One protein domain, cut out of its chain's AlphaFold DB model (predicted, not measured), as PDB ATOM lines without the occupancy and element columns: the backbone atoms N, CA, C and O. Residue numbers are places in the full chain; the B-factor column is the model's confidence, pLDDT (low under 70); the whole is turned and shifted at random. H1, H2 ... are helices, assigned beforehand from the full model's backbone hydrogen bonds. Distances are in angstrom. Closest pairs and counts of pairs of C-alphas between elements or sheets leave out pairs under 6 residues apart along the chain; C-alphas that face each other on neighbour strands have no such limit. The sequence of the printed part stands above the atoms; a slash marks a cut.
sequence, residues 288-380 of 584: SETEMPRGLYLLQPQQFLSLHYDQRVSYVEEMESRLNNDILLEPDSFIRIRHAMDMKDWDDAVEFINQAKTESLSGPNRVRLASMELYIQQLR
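This is residues 288 to 380 of the 584 residues of an uncharacterized protein of Candidatus Peribacteria bacterium RIFCSPHIGHO2_02_FULL_51_15 (UniProt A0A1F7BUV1). Three helices, H3, H4 and H5, make an up-and-down bundle, each running against the one before; H2 packs on H5 at a steep tilt, and short H1 lies at the far end. The printed part has 93 residues, five named helices H1 to H5 and no named strand: all helix, compact, radius of gyration of the C-alphas 13.0 A, spans 39 by 31 by 23 A.

H1 is residues 301 to 306, from C-alpha 301 at (-18.776, -10.655, 75.425). H2 is 309 to 324, 22.4 A; H3 332 to 342; H4 346 to 356; H5 363 to 379, 24.7 A, ending at (-15.247, 1.575, 85.951).

H5 touches H2 (C-alphas Ser 314 and Tyr 375 closest, 5.0 A). H3 and H4, a hairpin, touch at Ile 337 and Ala 349, C-alphas 4.9 A apart. In each helix every O i to N i+4 pair is within hydrogen-bond range.

The printed part has no cut and no long link. Residues 288 to 291 have pLDDT under 70.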
ATOM      1  N   SER A 288       1.645 -14.938  72.427       66.06
ATOM      2  CA  SER A 288       2.319 -15.981  73.200       66.06
ATOM      3  C   SER A 288       2.283 -15.673  74.704       66.06
ATOM      4  O   SER A 288       2.080 -14.528  75.125       66.06
ATOM      5  N   GLU A 289       2.535 -16.692  75.533       60.66
ATOM      6  CA  GLU A 289       2.596 -16.568  77.002       60.66
ATOM      7  C   GLU A 289       3.571 -15.475  77.472       60.66
ATOM      8  O   GLU A 289       3.370 -14.853  78.514       60.66
ATOM      9  N   THR A 290       4.622 -15.223  76.691       57.97
ATOM     10  CA  THR A 290       5.683 -14.255  76.996       57.97
ATOM     11  C   THR A 290       5.402 -12.836  76.510       57.97
ATOM     12  O   THR A 290       6.068 -11.909  76.963       57.97
ATOM     13  N   GLU A 291       4.440 -12.652  75.606       64.81
ATOM     14  CA  GLU A 291       4.113 -11.349  75.008       64.81
ATOM     15  C   GLU A 291       2.843 -10.732  75.607       64.81
ATOM     16  O   GLU A 291       2.590  -9.541  75.423       64.81
ATOM     17  N   MET A 292       2.022 -11.526  76.304       73.31
ATOM     18  CA  MET A 292       0.770 -11.053  76.889       73.31
ATOM     19  C   MET A 292       1.037  -9.960  77.938       73.31
ATOM     20  O   MET A 292       1.702 -10.237  78.944       73.31
ATOM     21  N   PRO A 293       0.459  -8.751  77.793       78.62
ATOM     22  CA  PRO A 293       0.588  -7.727  78.816       78.62
ATOM     23  C   PRO A 293       0.007  -8.210  80.150       78.62
ATOM     24  O   PRO A 293      -1.154  -8.625  80.229       78.62
ATOM     25  N   ARG A 294       0.806  -8.137  81.214       79.81
ATOM     26  CA  ARG A 294       0.403  -8.550  82.563       79.81
ATOM     27  C   ARG A 294      -0.775  -7.734  83.084       79.81
ATOM     28  O   ARG A 294      -0.967  -6.577  82.709       79.81
ATOM     29  N   GLY A 295      -1.590  -8.387  83.912       79.81
ATOM     30  CA  GLY A 295      -2.807  -7.823  84.501       79.81
ATOM     31  C   GLY A 295      -3.978  -7.643  83.525       79.81
ATOM     32  O   GLY A 295      -5.112  -7.436  83.955       79.81
ATOM     33  N   LEU A 296      -3.760  -7.811  82.214       84.75
ATOM     34  CA  LEU A 296      -4.793  -7.630  81.200       84.75
ATOM     35  C   LEU A 296      -5.902  -8.688  81.339       84.75
ATOM     36  O   LEU A 296      -5.658  -9.897  81.289       84.75
ATOM     37  N   TYR A 297      -7.146  -8.232  81.499       82.44
ATOM     38  CA  TYR A 297      -8.320  -9.096  81.624       82.44
ATOM     39  C   TYR A 297      -9.362  -8.754  80.556       82.44
ATOM     40  O   TYR A 297     -10.014  -7.708  80.610       82.44
ATOM     41  N   LEU A 298      -9.556  -9.669  79.601       88.06
ATOM     42  CA  LEU A 298     -10.638  -9.573  78.625       88.06
ATOM     43  C   LEU A 298     -11.978  -9.958  79.270       88.06
ATOM     44  O   LEU A 298     -12.174 -11.105  79.676       88.06
ATOM     45  N   LEU A 299     -12.914  -9.011  79.336       90.50
ATOM     46  CA  LEU A 299     -14.297  -9.270  79.728       90.50
ATOM     47  C   LEU A 299     -14.942 -10.214  78.722       90.50
ATOM     48  O   LEU A 299     -14.758 -10.043  77.519       90.50
ATOM     49  N   GLN A 300     -15.757 -11.152  79.198       89.25
ATOM     50  CA  GLN A 300     -16.557 -11.989  78.305       89.25
ATOM     51  C   GLN A 300     -17.553 -11.121  77.515       89.25
ATOM     52  O   GLN A 300     -18.016 -10.107  78.049       89.25
ATOM     53  N   PRO A 301     -17.959 -11.510  76.289       90.12
ATOM     54  CA  PRO A 301     -18.776 -10.655  75.425       90.12
ATOM     55  C   PRO A 301     -20.039 -10.122  76.106       90.12
ATOM     56  O   PRO A 301     -20.345  -8.934  76.033       90.12
ATOM     57  N   GLN A 302     -20.745 -10.968  76.858       85.62
ATOM     58  CA  GLN A 302     -21.955 -10.552  77.565       85.62
ATOM     59  C   GLN A 302     -21.665  -9.595  78.734       85.62
ATOM     60  O   GLN A 302     -22.464  -8.696  78.999       85.62
ATOM     61  N   GLN A 303     -20.523  -9.748  79.415       88.56
ATOM     62  CA  GLN A 303     -20.082  -8.815  80.459       88.56
ATOM     63  C   GLN A 303     -19.745  -7.455  79.845       88.56
ATOM     64  O   GLN A 303     -20.225  -6.433  80.329       88.56
ATOM     65  N   PHE A 304     -19.017  -7.441  78.728       92.56
ATOM     66  CA  PHE A 304     -18.728  -6.222  77.975       92.56
ATOM     67  C   PHE A 304     -20.015  -5.519  77.511       92.56
ATOM     68  O   PHE A 304     -20.201  -4.327  77.748       92.56
ATOM     69  N   LEU A 305     -20.967  -6.260  76.935       90.81
ATOM     70  CA  LEU A 305     -22.253  -5.701  76.511       90.81
ATOM     71  C   LEU A 305     -23.138  -5.255  77.686       90.81
ATOM     72  O   LEU A 305     -24.065  -4.463  77.495       90.81
ATOM     73  N   SER A 306     -22.877  -5.719  78.906       85.56
ATOM     74  CA  SER A 306     -23.598  -5.242  80.088       85.56
ATOM     75  C   SER A 306     -23.134  -3.857  80.561       85.56
ATOM     76  O   SER A 306     -23.916  -3.157  81.208       85.56
ATOM     77  N   LEU A 307     -21.921  -3.435  80.181       88.69
ATOM     78  CA  LEU A 307     -21.397  -2.101  80.467       88.69
ATOM     79  C   LEU A 307     -22.218  -1.015  79.756       88.69
ATOM     80  O   LEU A 307     -22.734  -1.214  78.644       88.69
ATOM     81  N   HIS A 308     -22.292   0.161  80.381       88.44
ATOM     82  CA  HIS A 308     -22.780   1.372  79.725       88.44
ATOM     83  C   HIS A 308     -21.885   1.743  78.537       88.44
ATOM     84  O   HIS A 308     -20.720   1.364  78.489       88.44
ATOM     85  N   TYR A 309     -22.422   2.486  77.568       90.00
ATOM     86  CA  TYR A 309     -21.676   2.814  76.349       90.00
ATOM     87  C   TYR A 309     -20.328   3.488  76.648       90.00
ATOM     88  O   TYR A 309     -19.311   3.026  76.146       90.00
ATOM     89  N   ASP A 310     -20.303   4.487  77.531       90.50
ATOM     90  CA  ASP A 310     -19.066   5.202  77.874       90.50
ATOM     91  C   ASP A 310     -18.047   4.279  78.558       90.50
ATOM     92  O   ASP A 310     -16.868   4.295  78.225       90.50
ATOM     93  N   GLN A 311     -18.516   3.370  79.421       92.81
ATOM     94  CA  GLN A 311     -17.679   2.324  80.013       92.81
ATOM     95  C   GLN A 311     -17.098   1.378  78.955       92.81
ATOM     96  O   GLN A 311     -15.942   0.986  79.065       92.81
ATOM     97  N   ARG A 312     -17.876   1.007  77.926       94.31
ATOM     98  CA  ARG A 312     -17.382   0.172  76.817       94.31
ATOM     99  C   ARG A 312     -16.298   0.886  76.023       94.31
ATOM    100  O   ARG A 312     -15.317   0.245  75.662       94.31
ATOM    101  N   VAL A 313     -16.490   2.179  75.753       94.75
ATOM    102  CA  VAL A 313     -15.519   3.009  75.033       94.75
ATOM    103  C   VAL A 313     -14.205   3.056  75.800       94.75
ATOM    104  O   VAL A 313     -13.196   2.592  75.277       94.75
ATOM    105  N   SER A 314     -14.238   3.492  77.062       93.94
ATOM    106  CA  SER A 314     -13.028   3.576  77.885       93.94
ATOM    107  C   SER A 314     -12.365   2.213  78.070       93.94
ATOM    108  O   SER A 314     -11.145   2.114  78.013       93.94
ATOM    109  N   TYR A 315     -13.157   1.146  78.238       94.56
ATOM    110  CA  TYR A 315     -12.629  -0.211  78.349       94.56
ATOM    111  C   TYR A 315     -11.835  -0.623  77.106       94.56
ATOM    112  O   TYR A 315     -10.694  -1.054  77.223       94.56
ATOM    113  N   VAL A 316     -12.412  -0.474  75.913       95.50
ATOM    114  CA  VAL A 316     -11.738  -0.855  74.663       95.50
ATOM    115  C   VAL A 316     -10.518   0.021  74.392       95.50
ATOM    116  O   VAL A 316      -9.498  -0.511  73.967       95.50
ATOM    117  N   GLU A 317     -10.590   1.324  74.672       94.38
ATOM    118  CA  GLU A 317      -9.450   2.238  74.524       94.38
ATOM    119  C   GLU A 317      -8.259   1.824  75.390       94.38
ATOM    120  O   GLU A 317      -7.136   1.769  74.889       94.38
ATOM    121  N   GLU A 318      -8.490   1.461  76.654       92.62
ATOM    122  CA  GLU A 318      -7.415   0.989  77.532       92.62
ATOM    123  C   GLU A 318      -6.841  -0.352  77.054       92.62
ATOM    124  O   GLU A 318      -5.623  -0.542  77.040       92.62
ATOM    125  N   MET A 319      -7.694  -1.272  76.593       92.19
ATOM    126  CA  MET A 319      -7.238  -2.561  76.065       92.19
ATOM    127  C   MET A 319      -6.402  -2.390  74.787       92.19
ATOM    128  O   MET A 319      -5.335  -2.988  74.661       92.19
ATOM    129  N   GLU A 320      -6.839  -1.550  73.846       92.69
ATOM    130  CA  GLU A 320      -6.073  -1.230  72.635       92.69
ATOM    131  C   GLU A 320      -4.764  -0.508  72.973       92.69
ATOM    132  O   GLU A 320      -3.718  -0.836  72.413       92.69
ATOM    133  N   SER A 321      -4.795   0.431  73.923       89.81
ATOM    134  CA  SER A 321      -3.612   1.133  74.430       89.81
ATOM    135  C   SER A 321      -2.595   0.167  75.043       89.81
ATOM    136  O   SER A 321      -1.394   0.332  74.845       89.81
ATOM    137  N   ARG A 322      -3.032  -0.866  75.765       87.94
ATOM    138  CA  ARG A 322      -2.127  -1.895  76.300       87.94
ATOM    139  C   ARG A 322      -1.535  -2.789  75.218       87.94
ATOM    140  O   ARG A 322      -0.366  -3.129  75.309       87.94
ATOM    141  N   LEU A 323      -2.317  -3.146  74.201       87.94
ATOM    142  CA  LEU A 323      -1.876  -4.066  73.148       87.94
ATOM    143  C   LEU A 323      -1.006  -3.418  72.071       87.94
ATOM    144  O   LEU A 323      -0.227  -4.110  71.426       87.94
ATOM    145  N   ASN A 324      -1.165  -2.117  71.833       86.00
ATOM    146  CA  ASN A 324      -0.443  -1.414  70.772       86.00
ATOM    147  C   ASN A 324       0.841  -0.724  71.266       86.00
ATOM    148  O   ASN A 324       1.576  -0.187  70.443       86.00
ATOM    149  N   ASN A 325       1.090  -0.682  72.578       82.88
ATOM    150  CA  ASN A 325       2.261  -0.018  73.145       82.88
ATOM    151  C   ASN A 325       3.201  -1.035  73.780       82.88
ATOM    152  O   ASN A 325       2.781  -1.845  74.603       82.88
ATOM    153  N   ASP A 326       4.483  -0.918  73.449       83.19
ATOM    154  CA  ASP A 326       5.534  -1.667  74.117       83.19
ATOM    155  C   ASP A 326       5.702  -1.167  75.562       83.19
ATOM    156  O   ASP A 326       5.912   0.029  75.804       83.19
ATOM    157  N   ILE A 327       5.622  -2.090  76.523       84.12
ATOM    158  CA  ILE A 327       5.838  -1.828  77.949       84.12
ATOM    159  C   ILE A 327       7.228  -1.231  78.213       84.12
ATOM    160  O   ILE A 327       7.405  -0.437  79.138       84.12
ATOM    161  N   LEU A 328       8.216  -1.546  77.373       82.81
ATOM    162  CA  LEU A 328       9.581  -1.037  77.488       82.81
ATOM    163  C   LEU A 328       9.673   0.460  77.196       82.81
ATOM    164  O   LEU A 328      10.499   1.151  77.796       82.81
ATOM    165  N   LEU A 329       8.792   0.975  76.338       86.62
ATOM    166  CA  LEU A 329       8.708   2.392  75.983       86.62
ATOM    167  C   LEU A 329       7.725   3.162  76.874       86.62
ATOM    168  O   LEU A 329       7.593   4.382  76.760       86.62
ATOM    169  N   GLU A 330       7.013   2.466  77.758       88.31
ATOM    170  CA  GLU A 330       6.017   3.077  78.619       88.31
ATOM    171  C   GLU A 330       6.666   3.839  79.796       88.31
ATOM    172  O   GLU A 330       7.638   3.346  80.390       88.31
ATOM    173  N   PRO A 331       6.155   5.043  80.145       91.25
ATOM    174  CA  PRO A 331       6.564   5.750  81.355       91.25
ATOM    175  C   PRO A 331       6.299   4.921  82.615       91.25
ATOM    176  O   PRO A 331       5.269   4.258  82.720       91.25
ATOM    177  N   ASP A 332       7.194   5.008  83.600       90.81
ATOM    178  CA  ASP A 332       7.087   4.251  84.856       90.81
ATOM    179  C   ASP A 332       5.751   4.501  85.582       90.81
ATOM    180  O   ASP A 332       5.080   3.567  86.028       90.81
ATOM    181  N   SER A 333       5.294   5.756  85.591       93.12
ATOM    182  CA  SER A 333       4.021   6.160  86.189       93.12
ATOM    183  C   SER A 333       2.814   5.436  85.591       93.12
ATOM    184  O   SER A 333       1.900   5.056  86.322       93.12
ATOM    185  N   PHE A 334       2.823   5.144  84.290       93.94
ATOM    186  CA  PHE A 334       1.724   4.440  83.623       93.94
ATOM    187  C   PHE A 334       1.687   2.966  84.013       93.94
ATOM    188  O   PHE A 334       0.606   2.411  84.207       93.94
ATOM    189  N   ILE A 335       2.854   2.347  84.202       93.00
ATOM    190  CA  ILE A 335       2.963   0.963  84.677       93.00
ATOM    191  C   ILE A 335       2.368   0.852  86.088       93.00
ATOM    192  O   ILE A 335       1.581  -0.059  86.358       93.00
ATOM    193  N   ARG A 336       2.655   1.826  86.963       93.19
ATOM    194  CA  ARG A 336       2.076   1.915  88.318       93.19
ATOM    195  C   ARG A 336       0.560   2.098  88.289       93.19
ATOM    196  O   ARG A 336      -0.149   1.391  89.007       93.19
ATOM    197  N   ILE A 337       0.054   2.998  87.438       94.19
ATOM    198  CA  ILE A 337      -1.392   3.207  87.249       94.19
ATOM    199  C   ILE A 337      -2.058   1.903  86.784       94.19
ATOM    200  O   ILE A 337      -3.043   1.474  87.384       94.19
ATOM    201  N   ARG A 338      -1.507   1.238  85.759       92.25
ATOM    202  CA  ARG A 338      -2.028  -0.031  85.221       92.25
ATOM    203  C   ARG A 338      -2.100  -1.113  86.278       92.25
ATOM    204  O   ARG A 338      -3.162  -1.693  86.469       92.25
ATOM    205  N   HIS A 339      -1.021  -1.310  87.022       91.88
ATOM    206  CA  HIS A 339      -0.997  -2.313  88.073       91.88
ATOM    207  C   HIS A 339      -2.040  -2.046  89.169       91.88
ATOM    208  O   HIS A 339      -2.746  -2.964  89.594       91.88
ATOM    209  N   ALA A 340      -2.205  -0.787  89.587       90.12
ATOM    210  CA  ALA A 340      -3.262  -0.415  90.526       90.12
ATOM    211  C   ALA A 340      -4.664  -0.720  89.963       90.12
ATOM    212  O   ALA A 340      -5.501  -1.279  90.676       90.12
ATOM    213  N   MET A 341      -4.909  -0.439  88.676       91.06
ATOM    214  CA  MET A 341      -6.160  -0.812  87.999       91.06
ATOM    215  C   MET A 341      -6.373  -2.335  87.963       91.06
ATOM    216  O   MET A 341      -7.486  -2.799  88.215       91.06
ATOM    217  N   ASP A 342      -5.321  -3.114  87.711       89.06
ATOM    218  CA  ASP A 342      -5.380  -4.577  87.575       89.06
ATOM    219  C   ASP A 342      -5.693  -5.274  88.906       89.06
ATOM    220  O   ASP A 342      -6.449  -6.249  88.959       89.06
ATOM    221  N   MET A 343      -5.188  -4.712  90.007       85.81
ATOM    222  CA  MET A 343      -5.546  -5.110  91.371       85.81
ATOM    223  C   MET A 343      -6.875  -4.515  91.856       85.81
ATOM    224  O   MET A 343      -7.318  -4.840  92.959       85.81
ATOM    225  N   LYS A 344      -7.518  -3.650  91.059       85.75
ATOM    226  CA  LYS A 344      -8.717  -2.876  91.432       85.75
ATOM    227  C   LYS A 344      -8.505  -1.986  92.668       85.75
ATOM    228  O   LYS A 344      -9.458  -1.695  93.394       85.75
ATOM    229  N   ASP A 345      -7.272  -1.534  92.891       85.12
ATOM    230  CA  ASP A 345      -6.905  -0.543  93.906       85.12
ATOM    231  C   ASP A 345      -7.151   0.865  93.334       85.12
ATOM    232  O   ASP A 345      -6.250   1.559  92.863       85.12
ATOM    233  N   TRP A 346      -8.429   1.254  93.276       86.94
ATOM    234  CA  TRP A 346      -8.853   2.481  92.593       86.94
ATOM    235  C   TRP A 346      -8.303   3.755  93.233       86.94
ATOM    236  O   TRP A 346      -8.070   4.731  92.523       86.94
ATOM    237  N   ASP A 347      -8.109   3.765  94.551       84.12
ATOM    238  CA  ASP A 347      -7.577   4.933  95.257       84.12
ATOM    239  C   ASP A 347      -6.104   5.167  94.908       84.12
ATOM    240  O   ASP A 347      -5.687   6.311  94.724       84.12
ATOM    241  N   ASP A 348      -5.330   4.096  94.729       85.62
ATOM    242  CA  ASP A 348      -3.971   4.188  94.195       85.62
ATOM    243  C   ASP A 348      -3.920   4.622  92.752       85.62
ATOM    244  O   ASP A 348      -3.099   5.463  92.400       85.62
ATOM    245  N   ALA A 349      -4.789   4.051  91.921       91.50
ATOM    246  CA  ALA A 349      -4.827   4.414  90.519       91.50
ATOM    247  C   ALA A 349      -5.061   5.930  90.381       91.50
ATOM    248  O   ALA A 349      -4.345   6.592  89.637       91.50
ATOM    249  N   VAL A 350      -5.977   6.506  91.172       90.50
ATOM    250  CA  VAL A 350      -6.217   7.961  91.217       90.50
ATOM    251  C   VAL A 350      -5.000   8.739  91.728       90.50
ATOM    252  O   VAL A 350      -4.656   9.777  91.161       90.50
ATOM    253  N   GLU A 351      -4.333   8.270  92.780       88.69
ATOM    254  CA  GLU A 351      -3.132   8.935  93.292       88.69
ATOM    255  C   GLU A 351      -2.004   8.947  92.253       88.69
ATOM    256  O   GLU A 351      -1.397   9.992  92.018       88.69
ATOM    257  N   PHE A 352      -1.750   7.817  91.594       93.31
ATOM    258  CA  PHE A 352      -0.723   7.717  90.561       93.31
ATOM    259  C   PHE A 352      -1.081   8.531  89.316       93.31
ATOM    260  O   PHE A 352      -0.185   9.120  88.722       93.31
ATOM    261  N   ILE A 353      -2.367   8.665  88.968       94.88
ATOM    262  CA  ILE A 353      -2.818   9.631  87.953       94.88
ATOM    263  C   ILE A 353      -2.435  11.058  88.365       94.88
ATOM    264  O   ILE A 353      -1.891  11.805  87.555       94.88
ATOM    265  N   ASN A 354      -2.689  11.447  89.617       93.31
ATOM    266  CA  ASN A 354      -2.365  12.792  90.099       93.31
ATOM    267  C   ASN A 354      -0.853  13.050  90.140       93.31
ATOM    268  O   ASN A 354      -0.430  14.153  89.808       93.31
ATOM    269  N   GLN A 355      -0.048  12.042  90.490       91.56
ATOM    270  CA  GLN A 355       1.416  12.106  90.393       91.56
ATOM    271  C   GLN A 355       1.857  12.250  88.930       91.56
ATOM    272  O   GLN A 355       2.583  13.177  88.598       91.56
ATOM    273  N   ALA A 356       1.338  11.420  88.024       93.94
ATOM    274  CA  ALA A 356       1.689  11.468  86.605       93.94
ATOM    275  C   ALA A 356       1.306  12.797  85.927       93.94
ATOM    276  O   ALA A 356       1.948  13.219  84.968       93.94
ATOM    277  N   LYS A 357       0.276  13.499  86.425       93.06
ATOM    278  CA  LYS A 357      -0.115  14.830  85.928       93.06
ATOM    279  C   LYS A 357       0.933  15.913  86.190       93.06
ATOM    280  O   LYS A 357       0.917  16.921  85.485       93.06
ATOM    281  N   THR A 358       1.807  15.741  87.183       92.12
ATOM    282  CA  THR A 358       2.889  16.699  87.468       92.12
ATOM    283  C   THR A 358       4.155  16.411  86.658       92.12
ATOM    284  O   THR A 358       5.065  17.238  86.630       92.12
ATOM    285  N   GLU A 359       4.210  15.274  85.957       92.12
ATOM    286  CA  GLU A 359       5.336  14.881  85.115       92.12
ATOM    287  C   GLU A 359       5.341  15.636  83.776       92.12
ATOM    288  O   GLU A 359       4.303  15.961  83.188       92.12
ATOM    289  N   SER A 360       6.537  15.873  83.231       91.38
ATOM    290  CA  SER A 360       6.694  16.453  81.894       91.38
ATOM    291  C   SER A 360       6.443  15.392  80.815       91.38
ATOM    292  O   SER A 360       7.365  14.786  80.270       91.38
ATOM    293  N   LEU A 361       5.166  15.133  80.523       90.88
ATOM    294  CA  LEU A 361       4.743  14.149  79.524       90.88
ATOM    295  C   LEU A 361       4.631  14.758  78.118       90.88
ATOM    296  O   LEU A 361       4.136  15.879  77.945       90.88
ATOM    297  N   SER A 362       5.007  13.969  77.105       91.12
ATOM    298  CA  SER A 362       4.771  14.274  75.689       91.12
ATOM    299  C   SER A 362       3.271  14.349  75.366       91.12
ATOM    300  O   SER A 362       2.446  13.769  76.071       91.12
ATOM    301  N   GLY A 363       2.902  15.029  74.273       90.62
ATOM    302  CA  GLY A 363       1.503  15.146  73.831       90.62
ATOM    303  C   GLY A 363       0.755  13.803  73.757       90.62
ATOM    304  O   GLY A 363      -0.293  13.675  74.394       90.62
ATOM    305  N   PRO A 364       1.302  12.772  73.078       90.38
ATOM    306  CA  PRO A 364       0.695  11.440  73.039       90.38
ATOM    307  C   PRO A 364       0.520  10.799  74.422       90.38
ATOM    308  O   PRO A 364      -0.523  10.207  74.703       90.38
ATOM    309  N   ASN A 365       1.498  10.958  75.320       91.25
ATOM    310  CA  ASN A 365       1.398  10.422  76.677       91.25
ATOM    311  C   ASN A 365       0.349  11.173  77.510       91.25
ATOM    312  O   ASN A 365      -0.396  10.535  78.246       91.25
ATOM    313  N   ARG A 366       0.176  12.490  77.343       92.75
ATOM    314  CA  ARG A 366      -0.915  13.227  78.012       92.75
ATOM    315  C   ARG A 366      -2.298  12.702  77.620       92.75
ATOM    316  O   ARG A 366      -3.157  12.554  78.484       92.75
ATOM    317  N   VAL A 367      -2.500  12.374  76.341       92.00
ATOM    318  CA  VAL A 367      -3.759  11.775  75.858       92.00
ATOM    319  C   VAL A 367      -3.981  10.393  76.478       92.00
ATOM    320  O   VAL A 367      -5.083  10.096  76.937       92.00
ATOM    321  N   ARG A 368      -2.933   9.564  76.557       91.94
ATOM    322  CA  ARG A 368      -3.004   8.249  77.217       91.94
ATOM    323  C   ARG A 368      -3.324   8.363  78.705       91.94
ATOM    324  O   ARG A 368      -4.185   7.634  79.185       91.94
ATOM    325  N   LEU A 369      -2.695   9.304  79.410       94.88
ATOM    326  CA  LEU A 369      -2.976   9.555  80.823       94.88
ATOM    327  C   LEU A 369      -4.445   9.955  81.037       94.88
ATOM    328  O   LEU A 369      -5.100   9.433  81.937       94.88
ATOM    329  N   ALA A 370      -4.985  10.821  80.175       94.00
ATOM    330  CA  ALA A 370      -6.396  11.206  80.215       94.00
ATOM    331  C   ALA A 370      -7.341  10.019  79.938       94.00
ATOM    332  O   ALA A 370      -8.391   9.908  80.569       94.00
ATOM    333  N   SER A 371      -6.963   9.108  79.035       93.06
ATOM    334  CA  SER A 371      -7.725   7.879  78.769       93.06
ATOM    335  C   SER A 371      -7.733   6.934  79.982       93.06
ATOM    336  O   SER A 371      -8.799   6.453  80.369       93.06
ATOM    337  N   MET A 372      -6.589   6.748  80.655       94.62
ATOM    338  CA  MET A 372      -6.507   5.976  81.905       94.62
ATOM    339  C   MET A 372      -7.353   6.598  83.024       94.62
ATOM    340  O   MET A 372      -8.077   5.893  83.729       94.62
ATOM    341  N   GLU A 373      -7.308   7.924  83.172       94.81
ATOM    342  CA  GLU A 373      -8.148   8.642  84.131       94.81
ATOM    343  C   GLU A 373      -9.639   8.410  83.851       94.81
ATOM    344  O   GLU A 373     -10.402   8.086  84.767       94.81
ATOM    345  N   LEU A 374     -10.054   8.511  82.585       93.00
ATOM    346  CA  LEU A 374     -11.433   8.259  82.182       93.00
ATOM    347  C   LEU A 374     -11.844   6.803  82.453       93.00
ATOM    348  O   LEU A 374     -12.933   6.569  82.980       93.00
ATOM    349  N   TYR A 375     -10.975   5.830  82.165       93.06
ATOM    350  CA  TYR A 375     -11.211   4.418  82.487       93.06
ATOM    351  C   TYR A 375     -11.513   4.228  83.978       93.06
ATOM    352  O   TYR A 375     -12.523   3.611  84.333       93.06
ATOM    353  N   ILE A 376     -10.692   4.815  84.855       91.38
ATOM    354  CA  ILE A 376     -10.882   4.751  86.311       91.38
ATOM    355  C   ILE A 376     -12.218   5.390  86.708       91.38
ATOM    356  O   ILE A 376     -12.986   4.782  87.453       91.38
ATOM    357  N   GLN A 377     -12.537   6.579  86.190       90.44
ATOM    358  CA  GLN A 377     -13.795   7.272  86.496       90.44
ATOM    359  C   GLN A 377     -15.036   6.462  86.087       90.44
ATOM    360  O   GLN A 377     -16.044   6.473  86.797       90.44
ATOM    361  N   GLN A 378     -14.971   5.760  84.954       88.00
ATOM    362  CA  GLN A 378     -16.098   5.005  84.408       88.00
ATOM    363  C   GLN A 378     -16.287   3.637  85.078       88.00
ATOM    364  O   GLN A 378     -17.428   3.185  85.232       88.00
ATOM    365  N   LEU A 379     -15.201   2.960  85.464       86.25
ATOM    366  CA  LEU A 379     -15.247   1.575  85.951       86.25
ATOM    367  C   LEU A 379     -15.084   1.421  87.464       86.25
ATOM    368  O   LEU A 379     -15.446   0.366  87.996       86.25
ATOM    369  N   ARG A 380     -14.626   2.456  88.178       83.56
ATOM    370  CA  ARG A 380     -14.622   2.456  89.644       83.56
ATOM    371  C   ARG A 380     -16.058   2.277  90.168       83.56
ATOM    372  O   ARG A 380     -16.945   3.064  89.822       83.56
TER     373      ARG A 380